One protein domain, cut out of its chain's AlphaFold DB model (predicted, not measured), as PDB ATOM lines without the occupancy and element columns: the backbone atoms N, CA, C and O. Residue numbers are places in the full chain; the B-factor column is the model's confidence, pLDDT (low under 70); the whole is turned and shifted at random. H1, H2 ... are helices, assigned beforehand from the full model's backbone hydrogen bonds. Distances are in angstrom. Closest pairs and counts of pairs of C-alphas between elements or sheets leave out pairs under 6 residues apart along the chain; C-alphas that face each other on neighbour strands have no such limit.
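What this domain is: This is residues 2 to 155 of the 155 residues of an uncharacterized protein of Clostridium sp. CAG:356 (UniProt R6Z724). H5, the longest helix, runs back beside H4, which lies side by side with H3; H1 crosses H3 and H5, and short H2 packs on H1. Residues 129 to 155 stick out as an arm. The printed part has 154 residues, 138 of them in five named helices, H1 to H5 in order along the chain, with no named strand; the class of the domain is all helix, and the whole is loose, with a radius of gyration of the C-alphas of 20.6 A and spans of 75 by 31 by 27 A.

How they stand to each other: H5, residues 111 to 153, touches H4, residues 81 to 103, with residues 114 to 121 alone, closest C-alphas Asn 117 and Leu 103, 6.1 A. H4 and H3, residues 45 to 76, form a hairpin at a shallow tilt of 2 degrees, closest C-alphas Met 99 and Ala 58, 6.6 A. H1, residues 2 to 30, touches H3 at a steep tilt of 52 degrees, closest C-alphas Phe 12 and Gly 56, 4.2 A. H2, residues 32 to 42, touches H1, closest C-alphas Phe 35 and Tyr 27, 5.1 A. Every O i to N i+4 pair is within hydrogen-bond range in H2 to H5; in H1, 22 of 25.

Where its parts are: H5 spans 63.8 A, from C-alpha 111 at (-32.706, 52.646, 14.978) to C-alpha 153 at (-28.937, -10.919, 18.045).

The domain as a whole: The printed part has no cut and no long link; pLDDT is under 70 at 2, 4, 76 to 78 and 154 to 155.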
ATOM      1  N   LYS A   2     -34.081  27.471  43.522       65.94
ATOM      2  CA  LYS A   2     -32.713  28.047  43.448       65.94
ATOM      3  C   LYS A   2     -31.934  27.735  42.153       65.94
ATOM      4  O   LYS A   2     -31.427  28.654  41.527       65.94
ATOM      5  N   LYS A   3     -31.909  26.475  41.686       72.75
ATOM      6  CA  LYS A   3     -31.231  26.089  40.423       72.75
ATOM      7  C   LYS A   3     -31.806  26.750  39.161       72.75
ATOM      8  O   LYS A   3     -31.064  26.937  38.208       72.75
ATOM      9  N   ILE A   4     -33.108  27.045  39.126       67.94
ATOM     10  CA  ILE A   4     -33.740  27.705  37.969       67.94
ATOM     11  C   ILE A   4     -33.383  29.184  37.991       67.94
ATOM     12  O   ILE A   4     -32.962  29.701  36.971       67.94
ATOM     13  N   LEU A   5     -33.468  29.810  39.168       71.38
ATOM     14  CA  LEU A   5     -33.140  31.221  39.354       71.38
ATOM     15  C   LEU A   5     -31.674  31.524  38.997       71.38
ATOM     16  O   LEU A   5     -31.386  32.488  38.304       71.38
ATOM     17  N   LEU A   6     -30.745  30.656  39.412       77.38
ATOM     18  CA  LEU A   6     -29.326  30.761  39.046       77.38
ATOM     19  C   LEU A   6     -29.097  30.611  37.533       77.38
ATOM     20  O   LEU A   6     -28.293  31.338  36.960       77.38
ATOM     21  N   LYS A   7     -29.825  29.698  36.876       71.56
ATOM     22  CA  LYS A   7     -29.752  29.496  35.418       71.56
ATOM     23  C   LYS A   7     -30.468  30.577  34.610       71.56
ATOM     24  O   LYS A   7     -30.167  30.741  33.434       71.56
ATOM     25  N   SER A   8     -31.444  31.272  35.185       71.44
ATOM     26  CA  SER A   8     -32.067  32.422  34.534       71.44
ATOM     27  C   SER A   8     -31.233  33.678  34.726       71.44
ATOM     28  O   SER A   8     -31.137  34.463  33.792       71.44
ATOM     29  N   LEU A   9     -30.554  33.833  35.870       81.50
ATOM     30  CA  LEU A   9     -29.651  34.956  36.130       81.50
ATOM     31  C   LEU A   9     -28.525  35.046  35.091       81.50
ATOM     32  O   LEU A   9     -28.200  36.140  34.646       81.50
ATOM     33  N   SER A  10     -28.007  33.909  34.609       82.06
ATOM     34  CA  SER A  10     -27.061  33.912  33.482       82.06
ATOM     35  C   SER A  10     -27.659  34.496  32.197       82.06
ATOM     36  O   SER A  10     -26.929  35.062  31.392       82.06
ATOM     37  N   GLY A  11     -28.981  34.411  32.009       80.94
ATOM     38  CA  GLY A  11     -29.696  35.061  30.907       80.94
ATOM     39  C   GLY A  11     -29.626  36.587  30.961       80.94
ATOM     40  O   GLY A  11     -29.520  37.219  29.917       80.94
ATOM     41  N   PHE A  12     -29.595  37.178  32.160       85.69
ATOM     42  CA  PHE A  12     -29.408  38.623  32.316       85.69
ATOM     43  C   PHE A  12     -28.022  39.051  31.826       85.69
ATOM     44  O   PHE A  12     -27.907  39.952  30.999       85.69
ATOM     45  N   THR A  13     -26.970  38.367  32.288       87.38
ATOM     46  CA  THR A  13     -25.591  38.641  31.860       87.38
ATOM     47  C   THR A  13     -25.438  38.483  30.350       87.38
ATOM     48  O   THR A  13     -24.880  39.367  29.709       87.38
ATOM     49  N   LEU A  14     -26.003  37.416  29.772       86.75
ATOM     50  CA  LEU A  14     -26.016  37.209  28.321       86.75
ATOM     51  C   LEU A  14     -26.684  38.369  27.578       86.75
ATOM     52  O   LEU A  14     -26.153  38.817  26.567       86.75
ATOM     53  N   GLY A  15     -27.805  38.883  28.088       86.50
ATOM     54  CA  GLY A  15     -28.488  40.020  27.478       86.50
ATOM     55  C   GLY A  15     -27.644  41.289  27.444       86.50
ATOM     56  O   GLY A  15     -27.589  41.961  26.417       86.50
ATOM     57  N   VAL A  16     -26.929  41.585  28.530       89.81
ATOM     58  CA  VAL A  16     -26.009  42.732  28.580       89.81
ATOM     59  C   VAL A  16     -24.825  42.529  27.631       89.81
ATOM     60  O   VAL A  16     -24.448  43.451  26.914       89.81
ATOM     61  N   THR A  17     -24.260  41.321  27.563       91.44
ATOM     62  CA  THR A  17     -23.173  41.012  26.622       91.44
ATOM     63  C   THR A  17     -23.615  41.165  25.166       91.44
ATOM     64  O   THR A  17     -22.874  41.727  24.364       91.44
ATOM     65  N   LEU A  18     -24.822  40.706  24.820       89.81
ATOM     66  CA  LEU A  18     -25.379  40.854  23.473       89.81
ATOM     67  C   LEU A  18     -25.632  42.320  23.112       89.81
ATOM     68  O   LEU A  18     -25.354  42.716  21.984       89.81
ATOM     69  N   LEU A  19     -26.079  43.134  24.071       90.94
ATOM     70  CA  LEU A  19     -26.220  44.575  23.875       90.94
ATOM     71  C   LEU A  19     -24.863  45.234  23.570       90.94
ATOM     72  O   LEU A  19     -24.751  45.998  22.618       90.94
ATOM     73  N   ILE A  20     -23.812  44.906  24.329       90.50
ATOM     74  CA  ILE A  20     -22.455  45.424  24.073       90.50
ATOM     75  C   ILE A  20     -21.953  44.970  22.695       90.50
ATOM     76  O   ILE A  20     -21.409  45.775  21.940       90.50
ATOM     77  N   MET A  21     -22.177  43.704  22.335       91.06
ATOM     78  CA  MET A  21     -21.848  43.182  21.004       91.06
ATOM     79  C   MET A  21     -22.592  43.926  19.892       91.06
ATOM     80  O   MET A  21     -21.997  44.169  18.844       91.06
ATOM     81  N   ALA A  22     -23.850  44.326  20.102       89.94
ATOM     82  CA  ALA A  22     -24.588  45.144  19.142       89.94
ATOM     83  C   ALA A  22     -23.900  46.503  18.933       89.94
ATOM     84  O   ALA A  22     -23.633  46.880  17.796       89.94
ATOM     85  N   TYR A  23     -23.502  47.190  20.008       90.12
ATOM     86  CA  TYR A  23     -22.763  48.457  19.903       90.12
ATOM     87  C   TYR A  23     -21.421  48.313  19.182       90.12
ATOM     88  O   TYR A  23     -21.098  49.117  18.308       90.12
ATOM     89  N   VAL A  24     -20.660  47.263  19.490       89.50
ATOM     90  CA  VAL A  24     -19.411  46.956  18.779       89.50
ATOM     91  C   VAL A  24     -19.685  46.644  17.303       89.50
ATOM     92  O   VAL A  24     -18.929  47.056  16.429       89.50
ATOM     93  N   SER A  25     -20.795  45.974  16.996       89.81
ATOM     94  CA  SER A  25     -21.181  45.662  15.615       89.81
ATOM     95  C   SER A  25     -21.518  46.914  14.804       89.81
ATOM     96  O   SER A  25     -21.217  46.946  13.614       89.81
ATOM     97  N   VAL A  26     -22.070  47.968  15.421       89.56
ATOM     98  CA  VAL A  26     -22.286  49.256  14.732       89.56
ATOM     99  C   VAL A  26     -20.969  49.835  14.223       89.56
ATOM    100  O   VAL A  26     -20.924  50.316  13.094       89.56
ATOM    101  N   TYR A  27     -19.890  49.747  15.005       89.56
ATOM    102  CA  TYR A  27     -18.572  50.206  14.562       89.56
ATOM    103  C   TYR A  27     -18.104  49.456  13.309       89.56
ATOM    104  O   TYR A  27     -17.679  50.076  12.339       89.56
ATOM    105  N   PHE A  28     -18.241  48.128  13.301       88.31
ATOM    106  CA  PHE A  28     -17.809  47.303  12.171       88.31
ATOM    107  C   PHE A  28     -18.682  47.452  10.920       88.31
ATOM    108  O   PHE A  28     -18.167  47.339   9.811       88.31
ATOM    109  N   ILE A  29     -19.988  47.675  11.079       89.88
ATOM    110  CA  ILE A  29     -20.946  47.698   9.962       89.88
ATOM    111  C   ILE A  29     -21.119  49.113   9.405       89.88
ATOM    112  O   ILE A  29     -21.115  49.305   8.191       89.88
ATOM    113  N   SER A  30     -21.283  50.096  10.289       88.38
ATOM    114  CA  SER A  30     -21.663  51.469   9.935       88.38
ATOM    115  C   SER A  30     -20.499  52.460  10.027       88.38
ATOM    116  O   SER A  30     -20.630  53.600   9.586       88.38
ATOM    117  N   GLY A  31     -19.355  52.039  10.572       88.56
ATOM    118  CA  GLY A  31     -18.148  52.854  10.680       88.56
ATOM    119  C   GLY A  31     -18.118  53.791  11.892       88.56
ATOM    120  O   GLY A  31     -19.063  53.908  12.676       88.56
ATOM    121  N   GLU A  32     -16.983  54.477  12.041       90.12
ATOM    122  CA  GLU A  32     -16.631  55.259  13.232       90.12
ATOM    123  C   GLU A  32     -17.594  56.420  13.513       90.12
ATOM    124  O   GLU A  32     -18.044  56.586  14.644       90.12
ATOM    125  N   ASN A  33     -17.977  57.187  12.487       90.69
ATOM    126  CA  ASN A  33     -18.844  58.358  12.658       90.69
ATOM    127  C   ASN A  33     -20.211  57.987  13.251       90.69
ATOM    128  O   ASN A  33     -20.712  58.664  14.149       90.69
ATOM    129  N   THR A  34     -20.812  56.893  12.772       88.75
ATOM    130  CA  THR A  34     -22.090  56.400  13.297       88.75
ATOM    131  C   THR A  34     -21.918  55.833  14.701       88.75
ATOM    132  O   THR A  34     -22.732  56.120  15.572       88.75
ATOM    133  N   PHE A  35     -20.837  55.095  14.957       89.50
ATOM    134  CA  PHE A  35     -20.534  54.579  16.291       89.50
ATOM    135  C   PHE A  35     -20.374  55.691  17.339       89.50
ATOM    136  O   PHE A  35     -20.950  55.597  18.420       89.50
ATOM    137  N   ILE A  36     -19.653  56.771  17.021       88.38
ATOM    138  CA  ILE A  36     -19.485  57.911  17.935       88.38
ATOM    139  C   ILE A  36     -20.845  58.529  18.285       88.38
ATOM    140  O   ILE A  36     -21.090  58.826  19.455       88.38
ATOM    141  N   ALA A  37     -21.747  58.666  17.309       88.06
ATOM    142  CA  ALA A  37     -23.094  59.180  17.549       88.06
ATOM    143  C   ALA A  37     -23.906  58.274  18.497       88.06
ATOM    144  O   ALA A  37     -24.580  58.774  19.398       88.06
ATOM    145  N   GLU A  38     -23.805  56.951  18.347       86.88
ATOM    146  CA  GLU A  38     -24.448  55.985  19.250       86.88
ATOM    147  C   GLU A  38     -23.893  56.074  20.682       86.88
ATOM    148  O   GLU A  38     -24.647  56.129  21.656       86.88
ATOM    149  N   ILE A  39     -22.566  56.144  20.827       87.56
ATOM    150  CA  ILE A  39     -21.917  56.267  22.139       87.56
ATOM    151  C   ILE A  39     -22.266  57.599  22.811       87.56
ATOM    152  O   ILE A  39     -22.492  57.632  24.021       87.56
ATOM    153  N   GLN A  40     -22.368  58.694  22.055       86.75
ATOM    154  CA  GLN A  40     -22.805  59.985  22.591       86.75
ATOM    155  C   GLN A  40     -24.236  59.934  23.140       86.75
ATOM    156  O   GLN A  40     -24.505  60.516  24.189       86.75
ATOM    157  N   GLN A  41     -25.152  59.194  22.505       80.75
ATOM    158  CA  GLN A  41     -26.496  58.982  23.061       80.75
ATOM    159  C   GLN A  41     -26.455  58.174  24.369       80.75
ATOM    160  O   GLN A  41     -27.160  58.498  25.327       80.75
ATOM    161  N   LEU A  42     -25.584  57.163  24.444       83.62
ATOM    162  CA  LEU A  42     -25.345  56.342  25.639       83.62
ATOM    163  C   LEU A  42     -24.723  57.104  26.817       83.62
ATOM    164  O   LEU A  42     -24.893  56.675  27.958       83.62
ATOM    165  N   GLN A  43     -24.022  58.220  26.582       81.75
ATOM    166  CA  GLN A  43     -23.468  59.046  27.667       81.75
ATOM    167  C   GLN A  43     -24.560  59.570  28.608       81.75
ATOM    168  O   GLN A  43     -24.293  59.872  29.772       81.75
ATOM    169  N   ASN A  44     -25.810  59.627  28.144       86.75
ATOM    170  CA  ASN A  44     -26.939  59.835  29.028       86.75
ATOM    171  C   ASN A  44     -27.147  58.604  29.924       86.75
ATOM    172  O   ASN A  44     -27.686  57.578  29.502       86.75
ATOM    173  N   ILE A  45     -26.792  58.748  31.203       82.44
ATOM    174  CA  ILE A  45     -26.866  57.670  32.194       82.44
ATOM    175  C   ILE A  45     -28.264  57.043  32.306       82.44
ATOM    176  O   ILE A  45     -28.385  55.846  32.555       82.44
ATOM    177  N   LYS A  46     -29.330  57.816  32.056       85.25
ATOM    178  CA  LYS A  46     -30.708  57.308  32.054       85.25
ATOM    179  C   LYS A  46     -30.944  56.334  30.899       85.25
ATOM    180  O   LYS A  46     -31.583  55.302  31.103       85.25
ATOM    181  N   ILE A  47     -30.441  56.659  29.709       85.88
ATOM    182  CA  ILE A  47     -30.557  55.820  28.508       85.88
ATOM    183  C   ILE A  47     -29.747  54.540  28.710       85.88
ATOM    184  O   ILE A  47     -30.301  53.452  28.570       85.88
ATOM    185  N   LEU A  48     -28.491  54.664  29.149       86.44
ATOM    186  CA  LEU A  48     -27.625  53.523  29.453       86.44
ATOM    187  C   LEU A  48     -28.279  52.551  30.444       86.44
ATOM    188  O   LEU A  48     -28.407  51.363  30.153       86.44
ATOM    189  N   ILE A  49     -28.730  53.049  31.600       87.88
ATOM    190  CA  ILE A  49     -29.354  52.209  32.632       87.88
ATOM    191  C   ILE A  49     -30.612  51.531  32.084       87.88
ATOM    192  O   ILE A  49     -30.820  50.338  32.308       87.88
ATOM    193  N   THR A  50     -31.435  52.265  31.334       89.62
ATOM    194  CA  THR A  50     -32.683  51.732  30.777       89.62
ATOM    195  C   THR A  50     -32.398  50.620  29.769       89.62
ATOM    196  O   THR A  50     -32.987  49.548  29.874       89.62
ATOM    197  N   GLN A  51     -31.462  50.817  28.840       90.31
ATOM    198  CA  GLN A  51     -31.102  49.803  27.847       90.31
ATOM    199  C   GLN A  51     -30.509  48.544  28.490       90.31
ATOM    200  O   GLN A  51     -30.902  47.435  28.129       90.31
ATOM    201  N   VAL A  52     -29.622  48.700  29.480       90.56
ATOM    202  CA  VAL A  52     -29.025  47.573  30.218       90.56
ATOM    203  C   VAL A  52     -30.098  46.770  30.953       90.56
ATOM    204  O   VAL A  52     -30.128  45.544  30.843       90.56
ATOM    205  N   ILE A  53     -31.004  47.443  31.671       90.31
ATOM    206  CA  ILE A  53     -32.081  46.780  32.416       90.31
ATOM    207  C   ILE A  53     -33.041  46.075  31.457       90.31
ATOM    208  O   ILE A  53     -33.359  44.906  31.661       90.31
ATOM    209  N   VAL A  54     -33.487  46.759  30.402       90.56
ATOM    210  CA  VAL A  54     -34.469  46.222  29.450       90.56
ATOM    211  C   VAL A  54     -33.894  45.031  28.686       90.56
ATOM    212  O   VAL A  54     -34.545  43.989  28.615       90.56
ATOM    213  N   SER A  55     -32.659  45.138  28.187       90.00
ATOM    214  CA  SER A  55     -31.963  44.015  27.546       90.00
ATOM    215  C   SER A  55     -31.772  42.861  28.527       90.00
ATOM    216  O   SER A  55     -32.161  41.730  28.243       90.00
ATOM    217  N   GLY A  56     -31.249  43.129  29.723       88.12
ATOM    218  CA  GLY A  56     -31.047  42.095  30.733       88.12
ATOM    219  C   GLY A  56     -32.343  41.362  31.102       88.12
ATOM    220  O   GLY A  56     -32.358  40.132  31.160       88.12
ATOM    221  N   ILE A  57     -33.455  42.081  31.287       88.88
ATOM    222  CA  ILE A  57     -34.770  41.490  31.585       88.88
ATOM    223  C   ILE A  57     -35.285  40.654  30.409       88.88
ATOM    224  O   ILE A  57     -35.775  39.545  30.632       88.88
ATOM    225  N   ALA A  58     -35.156  41.139  29.171       88.50
ATOM    226  CA  ALA A  58     -35.606  40.414  27.984       88.50
ATOM    227  C   ALA A  58     -34.941  39.030  27.890       88.50
ATOM    228  O   ALA A  58     -35.613  37.999  27.791       88.50
ATOM    229  N   TYR A  59     -33.614  38.979  28.011       88.44
ATOM    230  CA  TYR A  59     -32.869  37.722  27.918       88.44
ATOM    231  C   TYR A  59     -32.962  36.861  29.189       88.44
ATOM    232  O   TYR A  59     -32.891  35.632  29.113       88.44
ATOM    233  N   TYR A  60     -33.215  37.465  30.353       87.62
ATOM    234  CA  TYR A  60     -33.590  36.738  31.568       87.62
ATOM    235  C   TYR A  60     -34.920  35.986  31.392       87.62
ATOM    236  O   TYR A  60     -35.007  34.794  31.708       87.62
ATOM    237  N   LEU A  61     -35.944  36.650  30.839       86.06
ATOM    238  CA  LEU A  61     -37.243  36.043  30.529       86.06
ATOM    239  C   LEU A  61     -37.099  34.908  29.512       86.06
ATOM    240  O   LEU A  61     -37.635  33.817  29.731       86.06
ATOM    241  N   LEU A  62     -36.310  35.125  28.456       85.75
ATOM    242  CA  LEU A  62     -35.974  34.090  27.478       85.75
ATOM    243  C   LEU A  62     -35.365  32.852  28.155       85.75
ATOM    244  O   LEU A  62     -35.795  31.724  27.908       85.75
ATOM    245  N   ALA A  63     -34.400  33.049  29.057       85.31
ATOM    246  CA  ALA A  63     -33.743  31.956  29.766       85.31
ATOM    247  C   ALA A  63     -34.700  31.185  30.692       85.31
ATOM    248  O   ALA A  63     -34.620  29.954  30.771       85.31
ATOM    249  N   ILE A  64     -35.619  31.869  31.387       84.88
ATOM    250  CA  ILE A  64     -36.678  31.195  32.157       84.88
ATOM    251  C   ILE A  64     -37.514  30.322  31.230       84.88
ATOM    252  O   ILE A  64     -37.740  29.149  31.535       84.88
ATOM    253  N   LEU A  65     -37.947  30.874  30.097       81.00
ATOM    254  CA  LEU A  65     -38.858  30.182  29.203       81.00
ATOM    255  C   LEU A  65     -38.219  28.931  28.593       81.00
ATOM    256  O   LEU A  65     -38.824  27.863  28.627       81.00
ATOM    257  N   LEU A  66     -36.964  29.020  28.140       80.06
ATOM    258  CA  LEU A  66     -36.207  27.871  27.631       80.06
ATOM    259  C   LEU A  66     -36.027  26.777  28.697       80.06
ATOM    260  O   LEU A  66     -36.154  25.583  28.408       80.06
ATOM    261  N   ASN A  67     -35.776  27.162  29.951       81.50
ATOM    262  CA  ASN A  67     -35.668  26.210  31.057       81.50
ATOM    263  C   ASN A  67     -37.013  25.535  31.379       81.50
ATOM    264  O   ASN A  67     -37.044  24.333  31.661       81.50
ATOM    265  N   CYS A  68     -38.117  26.284  31.336       77.88
ATOM    266  CA  CYS A  68     -39.466  25.741  31.494       77.88
ATOM    267  C   CYS A  68     -39.823  24.797  30.343       77.88
ATOM    268  O   CYS A  68     -40.297  23.689  30.595       77.88
ATOM    269  N   TYR A  69     -39.515  25.189  29.105       77.62
ATOM    270  CA  TYR A  69     -39.720  24.370  27.917       77.62
ATOM    271  C   TYR A  69     -39.005  23.026  28.032       77.62
ATOM    272  O   TYR A  69     -39.621  21.984  27.825       77.62
ATOM    273  N   LYS A  70     -37.733  23.021  28.450       75.94
ATOM    274  CA  LYS A  70     -36.971  21.780  28.628       75.94
ATOM    275  C   LYS A  70     -37.665  20.801  29.583       75.94
ATOM    276  O   LYS A  70     -37.797  19.626  29.259       75.94
ATOM    277  N   LYS A  71     -38.151  21.287  30.728       75.88
ATOM    278  CA  LYS A  71     -38.897  20.458  31.690       75.88
ATOM    279  C   LYS A  71     -40.231  19.969  31.137       75.88
ATOM    280  O   LYS A  71     -40.645  18.851  31.427       75.88
ATOM    281  N   PHE A  72     -40.920  20.821  30.383       75.12
ATOM    282  CA  PHE A  72     -42.194  20.473  29.767       75.12
ATOM    283  C   PHE A  72     -42.009  19.396  28.687       75.12
ATOM    284  O   PHE A  72     -42.763  18.427  28.655       75.12
ATOM    285  N   ASN A  73     -40.948  19.508  27.883       73.38
ATOM    286  CA  ASN A  73     -40.538  18.520  26.887       73.38
ATOM    287  C   ASN A  73     -40.254  17.152  27.523       73.38
ATOM    288  O   ASN A  73     -40.835  16.155  27.111       73.38
ATOM    289  N   GLU A  74     -39.447  17.111  28.589       72.94
ATOM    290  CA  GLU A  74     -39.122  15.867  29.308       72.94
ATOM    291  C   GLU A  74     -40.368  15.135  29.843       72.94
ATOM    292  O   GLU A  74     -40.365  13.909  29.931       72.94
ATOM    293  N   LYS A  75     -41.441  15.863  30.187       73.06
ATOM    294  CA  LYS A  75     -42.639  15.290  30.818       73.06
ATOM    295  C   LYS A  75     -43.768  14.940  29.842       73.06
ATOM    296  O   LYS A  75     -44.507  14.001  30.113       73.06
ATOM    297  N   TYR A  76     -43.938  15.693  28.754       69.94
ATOM    298  CA  TYR A  76     -45.141  15.610  27.910       69.94
ATOM    299  C   TYR A  76     -44.887  15.206  26.456       69.94
ATOM    300  O   TYR A  76     -45.849  14.865  25.762       69.94
ATOM    301  N   ALA A  77     -43.634  15.201  25.989       66.94
ATOM    302  CA  ALA A  77     -43.321  14.889  24.594       66.94
ATOM    303  C   ALA A  77     -43.762  13.478  24.174       66.94
ATOM    304  O   ALA A  77     -44.171  13.273  23.034       66.94
ATOM    305  N   THR A  78     -43.727  12.515  25.099       68.19
ATOM    306  CA  THR A  78     -44.110  11.118  24.849       68.19
ATOM    307  C   THR A  78     -45.603  10.853  25.031       68.19
ATOM    308  O   THR A  78     -46.133   9.949  24.394       68.19
ATOM    309  N   SER A  79     -46.305  11.627  25.866       73.56
ATOM    310  CA  SER A  79     -47.714  11.358  26.189       73.56
ATOM    311  C   SER A  79     -48.695  11.874  25.137       73.56
ATOM    312  O   SER A  79     -49.702  11.227  24.880       73.56
ATOM    313  N   ASN A  80     -48.448  13.052  24.552       74.38
ATOM    314  CA  ASN A  80     -49.336  13.668  23.557       74.38
ATOM    315  C   ASN A  80     -48.524  14.507  22.545       74.38
ATOM    316  O   ASN A  80     -48.509  15.740  22.642       74.38
ATOM    317  N   PRO A  81     -47.862  13.871  21.560       73.06
ATOM    318  CA  PRO A  81     -46.857  14.524  20.718       73.06
ATOM    319  C   PRO A  81     -47.425  15.675  19.875       73.06
ATOM    320  O   PRO A  81     -46.821  16.741  19.806       73.06
ATOM    321  N   TYR A  82     -48.620  15.522  19.297       74.88
ATOM    322  CA  TYR A  82     -49.228  16.562  18.455       74.88
ATOM    323  C   TYR A  82     -49.601  17.827  19.240       74.88
ATOM    324  O   TYR A  82     -49.271  18.938  18.827       74.88
ATOM    325  N   LYS A  83     -50.238  17.669  20.411       74.75
ATOM    326  CA  LYS A  83     -50.569  18.799  21.297       74.75
ATOM    327  C   LYS A  83     -49.303  19.480  21.813       74.75
ATOM    328  O   LYS A  83     -49.257  20.703  21.895       74.75
ATOM    329  N   PHE A  84     -48.272  18.695  22.121       76.94
ATOM    330  CA  PHE A  84     -46.980  19.211  22.552       76.94
ATOM    331  C   PHE A  84     -46.314  20.074  21.469       76.94
ATOM    332  O   PHE A  84     -45.907  21.200  21.758       76.94
ATOM    333  N   VAL A  85     -46.256  19.598  20.221       78.44
ATOM    334  CA  VAL A  85     -45.694  20.362  19.093       78.44
ATOM    335  C   VAL A  85     -46.479  21.655  18.863       78.44
ATOM    336  O   VAL A  85     -45.874  22.716  18.746       78.44
ATOM    337  N   PHE A  86     -47.813  21.599  18.885       77.06
ATOM    338  CA  PHE A  86     -48.654  22.786  18.710       77.06
ATOM    339  C   PHE A  86     -48.416  23.847  19.799       77.06
ATOM    340  O   PHE A  86     -48.163  25.008  19.487       77.06
ATOM    341  N   ILE A  87     -48.421  23.447  21.077       79.50
ATOM    342  CA  ILE A  87     -48.149  24.353  22.207       79.50
ATOM    343  C   ILE A  87     -46.729  24.926  22.114       79.50
ATOM    344  O   ILE A  87     -46.517  26.105  22.395       79.50
ATOM    345  N   THR A  88     -45.758  24.117  21.688       78.44
ATOM    346  CA  THR A  88     -44.375  24.565  21.485       78.44
ATOM    347  C   THR A  88     -44.303  25.671  20.437       78.44
ATOM    348  O   THR A  88     -43.746  26.730  20.702       78.44
ATOM    349  N   ILE A  89     -44.896  25.458  19.262       82.06
ATOM    350  CA  ILE A  89     -44.882  26.449  18.181       82.06
ATOM    351  C   ILE A  89     -45.565  27.743  18.639       82.06
ATOM    352  O   ILE A  89     -44.995  28.822  18.492       82.06
ATOM    353  N   LEU A  90     -46.744  27.636  19.261       82.75
ATOM    354  CA  LEU A  90     -47.499  28.794  19.743       82.75
ATOM    355  C   LEU A  90     -46.706  29.610  20.776       82.75
ATOM    356  O   LEU A  90     -46.645  30.835  20.687       82.75
ATOM    357  N   THR A  91     -46.070  28.936  21.736       82.06
ATOM    358  CA  THR A  91     -45.261  29.602  22.768       82.06
ATOM    359  C   THR A  91     -44.009  30.262  22.193       82.06
ATOM    360  O   THR A  91     -43.683  31.373  22.605       82.06
ATOM    361  N   PHE A  92     -43.345  29.644  21.211       80.69
ATOM    362  CA  PHE A  92     -42.203  30.251  20.519       80.69
ATOM    363  C   PHE A  92     -42.593  31.496  19.713       80.69
ATOM    364  O   PHE A  92     -41.901  32.507  19.801       80.69
ATOM    365  N   ILE A  93     -43.708  31.458  18.977       84.69
ATOM    366  CA  ILE A  93     -44.207  32.622  18.222       84.69
ATOM    367  C   ILE A  93     -44.515  33.783  19.171       84.69
ATOM    368  O   ILE A  93     -44.081  34.912  18.931       84.69
ATOM    369  N   LEU A  94     -45.216  33.506  20.274       84.56
ATOM    370  CA  LEU A  94     -45.536  34.518  21.281       84.56
ATOM    371  C   LEU A  94     -44.262  35.143  21.871       84.56
ATOM    372  O   LEU A  94     -44.189  36.355  22.056       84.56
ATOM    373  N   LEU A  95     -43.241  34.324  22.130       81.94
ATOM    374  CA  LEU A  95     -41.963  34.781  22.671       81.94
ATOM    375  C   LEU A  95     -41.211  35.682  21.690       81.94
ATOM    376  O   LEU A  95     -40.683  36.713  22.099       81.94
ATOM    377  N   ILE A  96     -41.179  35.321  20.404       83.75
ATOM    378  CA  ILE A  96     -40.579  36.154  19.354       83.75
ATOM    379  C   ILE A  96     -41.265  37.521  19.325       83.75
ATOM    380  O   ILE A  96     -40.576  38.536  19.371       83.75
ATOM    381  N   LEU A  97     -42.601  37.557  19.333       84.50
ATOM    382  CA  LEU A  97     -43.364  38.809  19.340       84.50
ATOM    383  C   LEU A  97     -43.039  39.682  20.558       84.50
ATOM    384  O   LEU A  97     -42.769  40.869  20.403       84.50
ATOM    385  N   VAL A  98     -43.004  39.101  21.761       85.00
ATOM    386  CA  VAL A  98     -42.654  39.841  22.986       85.00
ATOM    387  C   VAL A  98     -41.236  40.410  22.901       85.00
ATOM    388  O   VAL A  98     -41.022  41.571  23.246       85.00
ATOM    389  N   MET A  99     -40.273  39.629  22.409       85.25
ATOM    390  CA  MET A  99     -38.888  40.084  22.268       85.25
ATOM    391  C   MET A  99     -38.756  41.196  21.226       85.25
ATOM    392  O   MET A  99     -38.047  42.166  21.482       85.25
ATOM    393  N   LEU A 100     -39.474  41.104  20.102       84.88
ATOM    394  CA  LEU A 100     -39.523  42.164  19.093       84.88
ATOM    395  C   LEU A 100     -40.131  43.451  19.658       84.88
ATOM    396  O   LEU A 100     -39.582  44.518  19.428       84.88
ATOM    397  N   CYS A 101     -41.196  43.375  20.458       84.62
ATOM    398  CA  CYS A 101     -41.781  44.566  21.081       84.62
ATOM    399  C   CYS A 101     -40.842  45.237  22.097       84.62
ATOM    400  O   CYS A 101     -40.823  46.461  22.207       84.62
ATOM    401  N   ILE A 102     -40.076  44.452  22.864       85.25
ATOM    402  CA  ILE A 102     -39.176  44.984  23.897       85.25
ATOM    403  C   ILE A 102     -37.897  45.554  23.274       85.25
ATOM    404  O   ILE A 102     -37.474  46.658  23.617       85.25
ATOM    405  N   LEU A 103     -37.268  44.792  22.379       84.50
ATOM    406  CA  LEU A 103     -35.967  45.120  21.792       84.50
ATOM    407  C   LEU A 103     -36.075  45.982  20.527       84.50
ATOM    408  O   LEU A 103     -35.106  46.642  20.164       84.50
ATOM    409  N   GLY A 104     -37.256  46.006  19.905       82.06
ATOM    410  CA  GLY A 104     -37.628  46.861  18.777       82.06
ATOM    411  C   GLY A 104     -38.133  48.253  19.182       82.06
ATOM    412  O   GLY A 104     -38.680  48.985  18.367       82.06
ATOM    413  N   ASN A 105     -38.041  48.624  20.462       83.38
ATOM    414  CA  ASN A 105     -38.596  49.890  20.932       83.38
ATOM    415  C   ASN A 105     -37.640  51.063  20.659       83.38
ATOM    416  O   ASN A 105     -36.677  51.275  21.403       83.38
ATOM    417  N   THR A 106     -37.966  51.875  19.652       76.56
ATOM    418  CA  THR A 106     -37.214  53.083  19.257       76.56
ATOM    419  C   THR A 106     -37.157  54.177  20.324       76.56
ATOM    420  O   THR A 106     -36.360  55.102  20.216       76.56
ATOM    421  N   ASN A 107     -38.004  54.120  21.359       80.75
ATOM    422  CA  ASN A 107     -37.916  55.058  22.487       80.75
ATOM    423  C   ASN A 107     -36.784  54.694  23.460       80.75
ATOM    424  O   ASN A 107     -36.417  55.500  24.312       80.75
ATOM    425  N   ILE A 108     -36.280  53.461  23.374       78.38
ATOM    426  CA  ILE A 108     -35.236  52.919  24.248       78.38
ATOM    427  C   ILE A 108     -33.932  52.760  23.466       78.38
ATOM    428  O   ILE A 108     -32.864  53.085  23.986       78.38
ATOM    429  N   TYR A 109     -34.018  52.276  22.227       84.88
ATOM    430  CA  TYR A 109     -32.877  52.024  21.355       84.88
ATOM    431  C   TYR A 109     -32.880  52.982  20.169       84.88
ATOM    432  O   TYR A 109     -33.934  53.339  19.647       84.88
ATOM    433  N   SER A 110     -31.691  53.359  19.706       86.69
ATOM    434  CA  SER A 110     -31.556  53.975  18.391       86.69
ATOM    435  C   SER A 110     -31.963  52.978  17.303       86.69
ATOM    436  O   SER A 110     -31.938  51.763  17.507       86.69
ATOM    437  N   LYS A 111     -32.279  53.481  16.109       86.94
ATOM    438  CA  LYS A 111     -32.706  52.646  14.978       86.94
ATOM    439  C   LYS A 111     -31.664  51.589  14.575       86.94
ATOM    440  O   LYS A 111     -32.024  50.490  14.164       86.94
ATOM    441  N   ASN A 112     -30.374  51.903  14.717       86.00
ATOM    442  CA  ASN A 112     -29.295  50.964  14.407       86.00
ATOM    443  C   ASN A 112     -29.238  49.825  15.430       86.00
ATOM    444  O   ASN A 112     -29.154  48.654  15.057       86.00
ATOM    445  N   ILE A 113     -29.320  50.163  16.720       88.25
ATOM    446  CA  ILE A 113     -29.275  49.183  17.811       88.25
ATOM    447  C   ILE A 113     -30.550  48.343  17.849       88.25
ATOM    448  O   ILE A 113     -30.479  47.135  18.058       88.25
ATOM    449  N   GLU A 114     -31.702  48.949  17.582       89.50
ATOM    450  CA  GLU A 114     -32.977  48.262  17.397       89.50
ATOM    451  C   GLU A 114     -32.871  47.179  16.314       89.50
ATOM    452  O   GLU A 114     -33.143  46.003  16.565       89.50
ATOM    453  N   MET A 115     -32.405  47.556  15.120       88.50
ATOM    454  CA  MET A 115     -32.265  46.637  13.994       88.50
ATOM    455  C   MET A 115     -31.280  45.503  14.309       88.50
ATOM    456  O   MET A 115     -31.573  44.337  14.038       88.50
ATOM    457  N   LEU A 116     -30.142  45.817  14.935       89.06
ATOM    458  CA  LEU A 116     -29.169  44.814  15.372       89.06
ATOM    459  C   LEU A 116     -29.741  43.864  16.423       89.06
ATOM    460  O   LEU A 116     -29.543  42.655  16.317       89.06
ATOM    461  N   ASN A 117     -30.491  44.372  17.400       87.81
ATOM    462  CA  ASN A 117     -31.143  43.534  18.398       87.81
ATOM    463  C   ASN A 117     -32.135  42.559  17.749       87.81
ATOM    464  O   ASN A 117     -32.148  41.381  18.101       87.81
ATOM    465  N   ILE A 118     -32.929  43.018  16.776       88.06
ATOM    466  CA  ILE A 118     -33.850  42.156  16.021       88.06
ATOM    467  C   ILE A 118     -33.079  41.056  15.280       88.06
ATOM    468  O   ILE A 118     -33.443  39.881  15.373       88.06
ATOM    469  N   ILE A 119     -31.988  41.409  14.593       88.88
ATOM    470  CA  ILE A 119     -31.134  40.441  13.886       88.88
ATOM    471  C   ILE A 119     -30.569  39.403  14.864       88.88
ATOM    472  O   ILE A 119     -30.685  38.202  14.616       88.88
ATOM    473  N   ILE A 120     -30.019  39.843  16.001       88.81
ATOM    474  CA  ILE A 120     -29.476  38.963  17.047       88.81
ATOM    475  C   ILE A 120     -30.543  37.977  17.529       88.81
ATOM    476  O   ILE A 120     -30.278  36.777  17.627       88.81
ATOM    477  N   VAL A 121     -31.759  38.458  17.794       87.25
ATOM    478  CA  VAL A 121     -32.878  37.620  18.239       87.25
ATOM    479  C   VAL A 121     -33.196  36.546  17.199       87.25
ATOM    480  O   VAL A 121     -33.274  35.366  17.547       87.25
ATOM    481  N   ILE A 122     -33.317  36.920  15.924       87.56
ATOM    482  CA  ILE A 122     -33.574  35.975  14.827       87.56
ATOM    483  C   ILE A 122     -32.461  34.922  14.744       87.56
ATOM    484  O   ILE A 122     -32.756  33.727  14.669       87.56
ATOM    485  N   CYS A 123     -31.192  35.335  14.823       88.25
ATOM    486  CA  CYS A 123     -30.051  34.420  14.820       88.25
ATOM    487  C   CYS A 123     -30.104  33.425  15.986       88.25
ATOM    488  O   CYS A 123     -29.892  32.229  15.779       88.25
ATOM    489  N   ILE A 124     -30.430  33.882  17.199       86.31
ATOM    490  CA  ILE A 124     -30.553  33.013  18.378       86.31
ATOM    491  C   ILE A 124     -31.643  31.958  18.164       86.31
ATOM    492  O   ILE A 124     -31.414  30.782  18.448       86.31
ATOM    493  N   TYR A 125     -32.806  32.345  17.635       82.81
ATOM    494  CA  TYR A 125     -33.885  31.393  17.358       82.81
ATOM    495  C   TYR A 125     -33.524  30.398  16.256       82.81
ATOM    496  O   TYR A 125     -33.790  29.204  16.409       82.81
ATOM    497  N   ALA A 126     -32.881  30.854  15.180       85.38
ATOM    498  CA  ALA A 126     -32.418  29.979  14.106       85.38
ATOM    499  C   ALA A 126     -31.404  28.942  14.623       85.38
ATOM    500  O   ALA A 126     -31.544  27.746  14.357       85.38
ATOM    501  N   LEU A 127     -30.432  29.377  15.433       84.81
ATOM    502  CA  LEU A 127     -29.451  28.494  16.066       84.81
ATOM    503  C   LEU A 127     -30.110  27.515  17.045       84.81
ATOM    504  O   LEU A 127     -29.790  26.327  17.032       84.81
ATOM    505  N   ALA A 128     -31.062  27.975  17.860       80.62
ATOM    506  CA  ALA A 128     -31.802  27.110  18.778       80.62
ATOM    507  C   ALA A 128     -32.597  26.026  18.029       80.62
ATOM    508  O   ALA A 128     -32.574  24.858  18.429       80.62
ATOM    509  N   GLY A 129     -33.248  26.390  16.919       78.56
ATOM    510  CA  GLY A 129     -33.941  25.452  16.035       78.56
ATOM    511  C   GLY A 129     -32.993  24.427  15.409       78.56
ATOM    512  O   GLY A 129     -33.255  23.226  15.479       78.56
ATOM    513  N   LEU A 130     -31.848  24.870  14.881       78.69
ATOM    514  CA  LEU A 130     -30.819  23.982  14.327       78.69
ATOM    515  C   LEU A 130     -30.303  22.977  15.364       78.69
ATOM    516  O   LEU A 130     -30.249  21.779  15.082       78.69
ATOM    517  N   ILE A 131     -29.979  23.435  16.577       79.56
ATOM    518  CA  ILE A 131     -29.525  22.566  17.674       79.56
ATOM    519  C   ILE A 131     -30.586  21.509  17.999       79.56
ATOM    520  O   ILE A 131     -30.254  20.337  18.200       79.56
ATOM    521  N   PHE A 132     -31.861  21.900  18.031       75.25
ATOM    522  CA  PHE A 132     -32.965  20.974  18.266       75.25
ATOM    523  C   PHE A 132     -33.065  19.907  17.164       75.25
ATOM    524  O   PHE A 132     -33.146  18.714  17.467       75.25
ATOM    525  N   CYS A 133     -32.988  20.312  15.892       73.88
ATOM    526  CA  CYS A 133     -33.001  19.396  14.750       73.88
ATOM    527  C   CYS A 133     -31.826  18.407  14.780       73.88
ATOM    528  O   CYS A 133     -32.037  17.204  14.605       73.88
ATOM    529  N   ILE A 134     -30.607  18.890  15.046       76.69
ATOM    530  CA  ILE A 134     -29.400  18.053  15.141       76.69
ATOM    531  C   ILE A 134     -29.571  17.007  16.241       76.69
ATOM    532  O   ILE A 134     -29.334  15.822  16.014       76.69
ATOM    533  N   ARG A 135     -30.035  17.425  17.423       75.62
ATOM    534  CA  ARG A 135     -30.215  16.525  18.563       75.62
ATOM    535  C   ARG A 135     -31.221  15.414  18.267       75.62
ATOM    536  O   ARG A 135     -30.920  14.249  18.489       75.62
ATOM    537  N   ASN A 136     -32.363  15.763  17.676       74.50
ATOM    538  CA  ASN A 136     -33.377  14.786  17.281       74.50
ATOM    539  C   ASN A 136     -32.854  13.796  16.218       74.50
ATOM    540  O   ASN A 136     -33.188  12.614  16.248       74.50
ATOM    541  N   SER A 137     -32.016  14.263  15.285       72.06
ATOM    542  CA  SER A 137     -31.374  13.402  14.281       72.06
ATOM    543  C   SER A 137     -30.408  12.397  14.920       72.06
ATOM    544  O   SER A 137     -30.451  11.205  14.608       72.06
ATOM    545  N   ILE A 138     -29.581  12.852  15.870       78.50
ATOM    546  CA  ILE A 138     -28.652  11.993  16.621       78.50
ATOM    547  C   ILE A 138     -29.420  10.939  17.426       78.50
ATOM    548  O   ILE A 138     -29.086   9.755  17.348       78.50
ATOM    549  N   ASP A 139     -30.469  11.349  18.145       75.38
ATOM    550  CA  ASP A 139     -31.279  10.447  18.969       75.38
ATOM    551  C   ASP A 139     -31.950   9.362  18.107       75.38
ATOM    552  O   ASP A 139     -31.867   8.174  18.425       75.38
ATOM    553  N   LYS A 140     -32.526   9.731  16.953       75.44
ATOM    554  CA  LYS A 140     -33.086   8.763  15.992       75.44
ATOM    555  C   LYS A 140     -32.036   7.792  15.454       75.44
ATOM    556  O   LYS A 140     -32.297   6.591  15.381       75.44
ATOM    557  N   ASN A 141     -30.848   8.283  15.100       80.31
ATOM    558  CA  ASN A 141     -29.765   7.430  14.608       80.31
ATOM    559  C   ASN A 141     -29.288   6.426  15.666       80.31
ATOM    560  O   ASN A 141     -29.001   5.274  15.332       80.31
ATOM    561  N   LEU A 142     -29.213   6.837  16.934       75.12
ATOM    562  CA  LEU A 142     -28.853   5.945  18.037       75.12
ATOM    563  C   LEU A 142     -29.901   4.850  18.247       75.12
ATOM    564  O   LEU A 142     -29.534   3.678  18.340       75.12
ATOM    565  N   VAL A 143     -31.189   5.204  18.257       77.12
ATOM    566  CA  VAL A 143     -32.289   4.231  18.392       77.12
ATOM    567  C   VAL A 143     -32.281   3.228  17.238       77.12
ATOM    568  O   VAL A 143     -32.357   2.022  17.472       77.12
ATOM    569  N   ASN A 144     -32.104   3.694  15.998       80.50
ATOM    570  CA  ASN A 144     -32.037   2.815  14.829       80.50
ATOM    571  C   ASN A 144     -30.854   1.839  14.906       80.50
ATOM    572  O   ASN A 144     -31.032   0.647  14.650       80.50
ATOM    573  N   LYS A 145     -29.671   2.308  15.330       83.69
ATOM    574  CA  LYS A 145     -28.502   1.439  15.552       83.69
ATOM    575  C   LYS A 145     -28.748   0.387  16.634       83.69
ATOM    576  O   LYS A 145     -28.307  -0.750  16.483       83.69
ATOM    577  N   PHE A 146     -29.425   0.744  17.725       77.25
ATOM    578  CA  PHE A 146     -29.776  -0.212  18.779       77.25
ATOM    579  C   PHE A 146     -30.770  -1.268  18.290       77.25
ATOM    580  O   PHE A 146     -30.561  -2.456  18.536       77.25
ATOM    581  N   ASN A 147     -31.805  -0.857  17.555       80.25
ATOM    582  CA  ASN A 147     -32.808  -1.773  17.011       80.25
ATOM    583  C   ASN A 147     -32.211  -2.749  15.990       80.25
ATOM    584  O   ASN A 147     -32.533  -3.935  16.037       80.25
ATOM    585  N   GLN A 148     -31.301  -2.289  15.125       83.25
ATOM    586  CA  GLN A 148     -30.567  -3.174  14.212       83.25
ATOM    587  C   GLN A 148     -29.737  -4.213  14.972       83.25
ATOM    588  O   GLN A 148     -29.867  -5.405  14.710       83.25
ATOM    589  N   LYS A 149     -28.964  -3.793  15.983       81.88
ATOM    590  CA  LYS A 149     -28.171  -4.722  16.808       81.88
ATOM    591  C   LYS A 149     -29.022  -5.739  17.575       81.88
ATOM    592  O   LYS A 149     -28.565  -6.851  17.819       81.88
ATOM    593  N   LEU A 150     -30.235  -5.371  17.989       76.56
ATOM    594  CA  LEU A 150     -31.180  -6.296  18.623       76.56
ATOM    595  C   LEU A 150     -31.751  -7.308  17.623       76.56
ATOM    596  O   LEU A 150     -31.850  -8.485  17.952       76.56
ATOM    597  N   GLN A 151     -32.083  -6.879  16.402       76.38
ATOM    598  CA  GLN A 151     -32.532  -7.790  15.342       76.38
ATOM    599  C   GLN A 151     -31.442  -8.778  14.915       76.38
ATOM    600  O   GLN A 151     -31.754  -9.938  14.670       76.38
ATOM    601  N   GLU A 152     -30.181  -8.346  14.862       78.56
ATOM    602  CA  GLU A 152     -29.037  -9.220  14.560       78.56
ATOM    603  C   GLU A 152     -28.778 -10.269  15.649       78.56
ATOM    604  O   GLU A 152     -28.302 -11.350  15.335       78.56
ATOM    605  N   ARG A 153     -29.095  -9.976  16.920       70.31
ATOM    606  CA  ARG A 153     -28.937 -10.919  18.045       70.31
ATOM    607  C   ARG A 153     -30.100 -11.897  18.220       70.31
ATOM    608  O   ARG A 153     -29.930 -12.899  18.903       70.31
ATOM    609  N   ASN A 154     -31.269 -11.574  17.673       69.12
ATOM    610  CA  ASN A 154     -32.478 -12.398  17.759       69.12
ATOM    611  C   ASN A 154     -32.677 -13.304  16.525       69.12
ATOM    612  O   ASN A 154     -33.710 -13.966  16.427       69.12
ATOM    613  N   LYS A 155     -31.728 -13.298  15.584       55.53
ATOM    614  CA  LYS A 155     -31.599 -14.262  14.484       55.53
ATOM    615  C   LYS A 155     -30.504 -15.264  14.813       55.53
ATOM    616  O   LYS A 155     -30.665 -16.423  14.384       55.53
TER     617      LYS A 155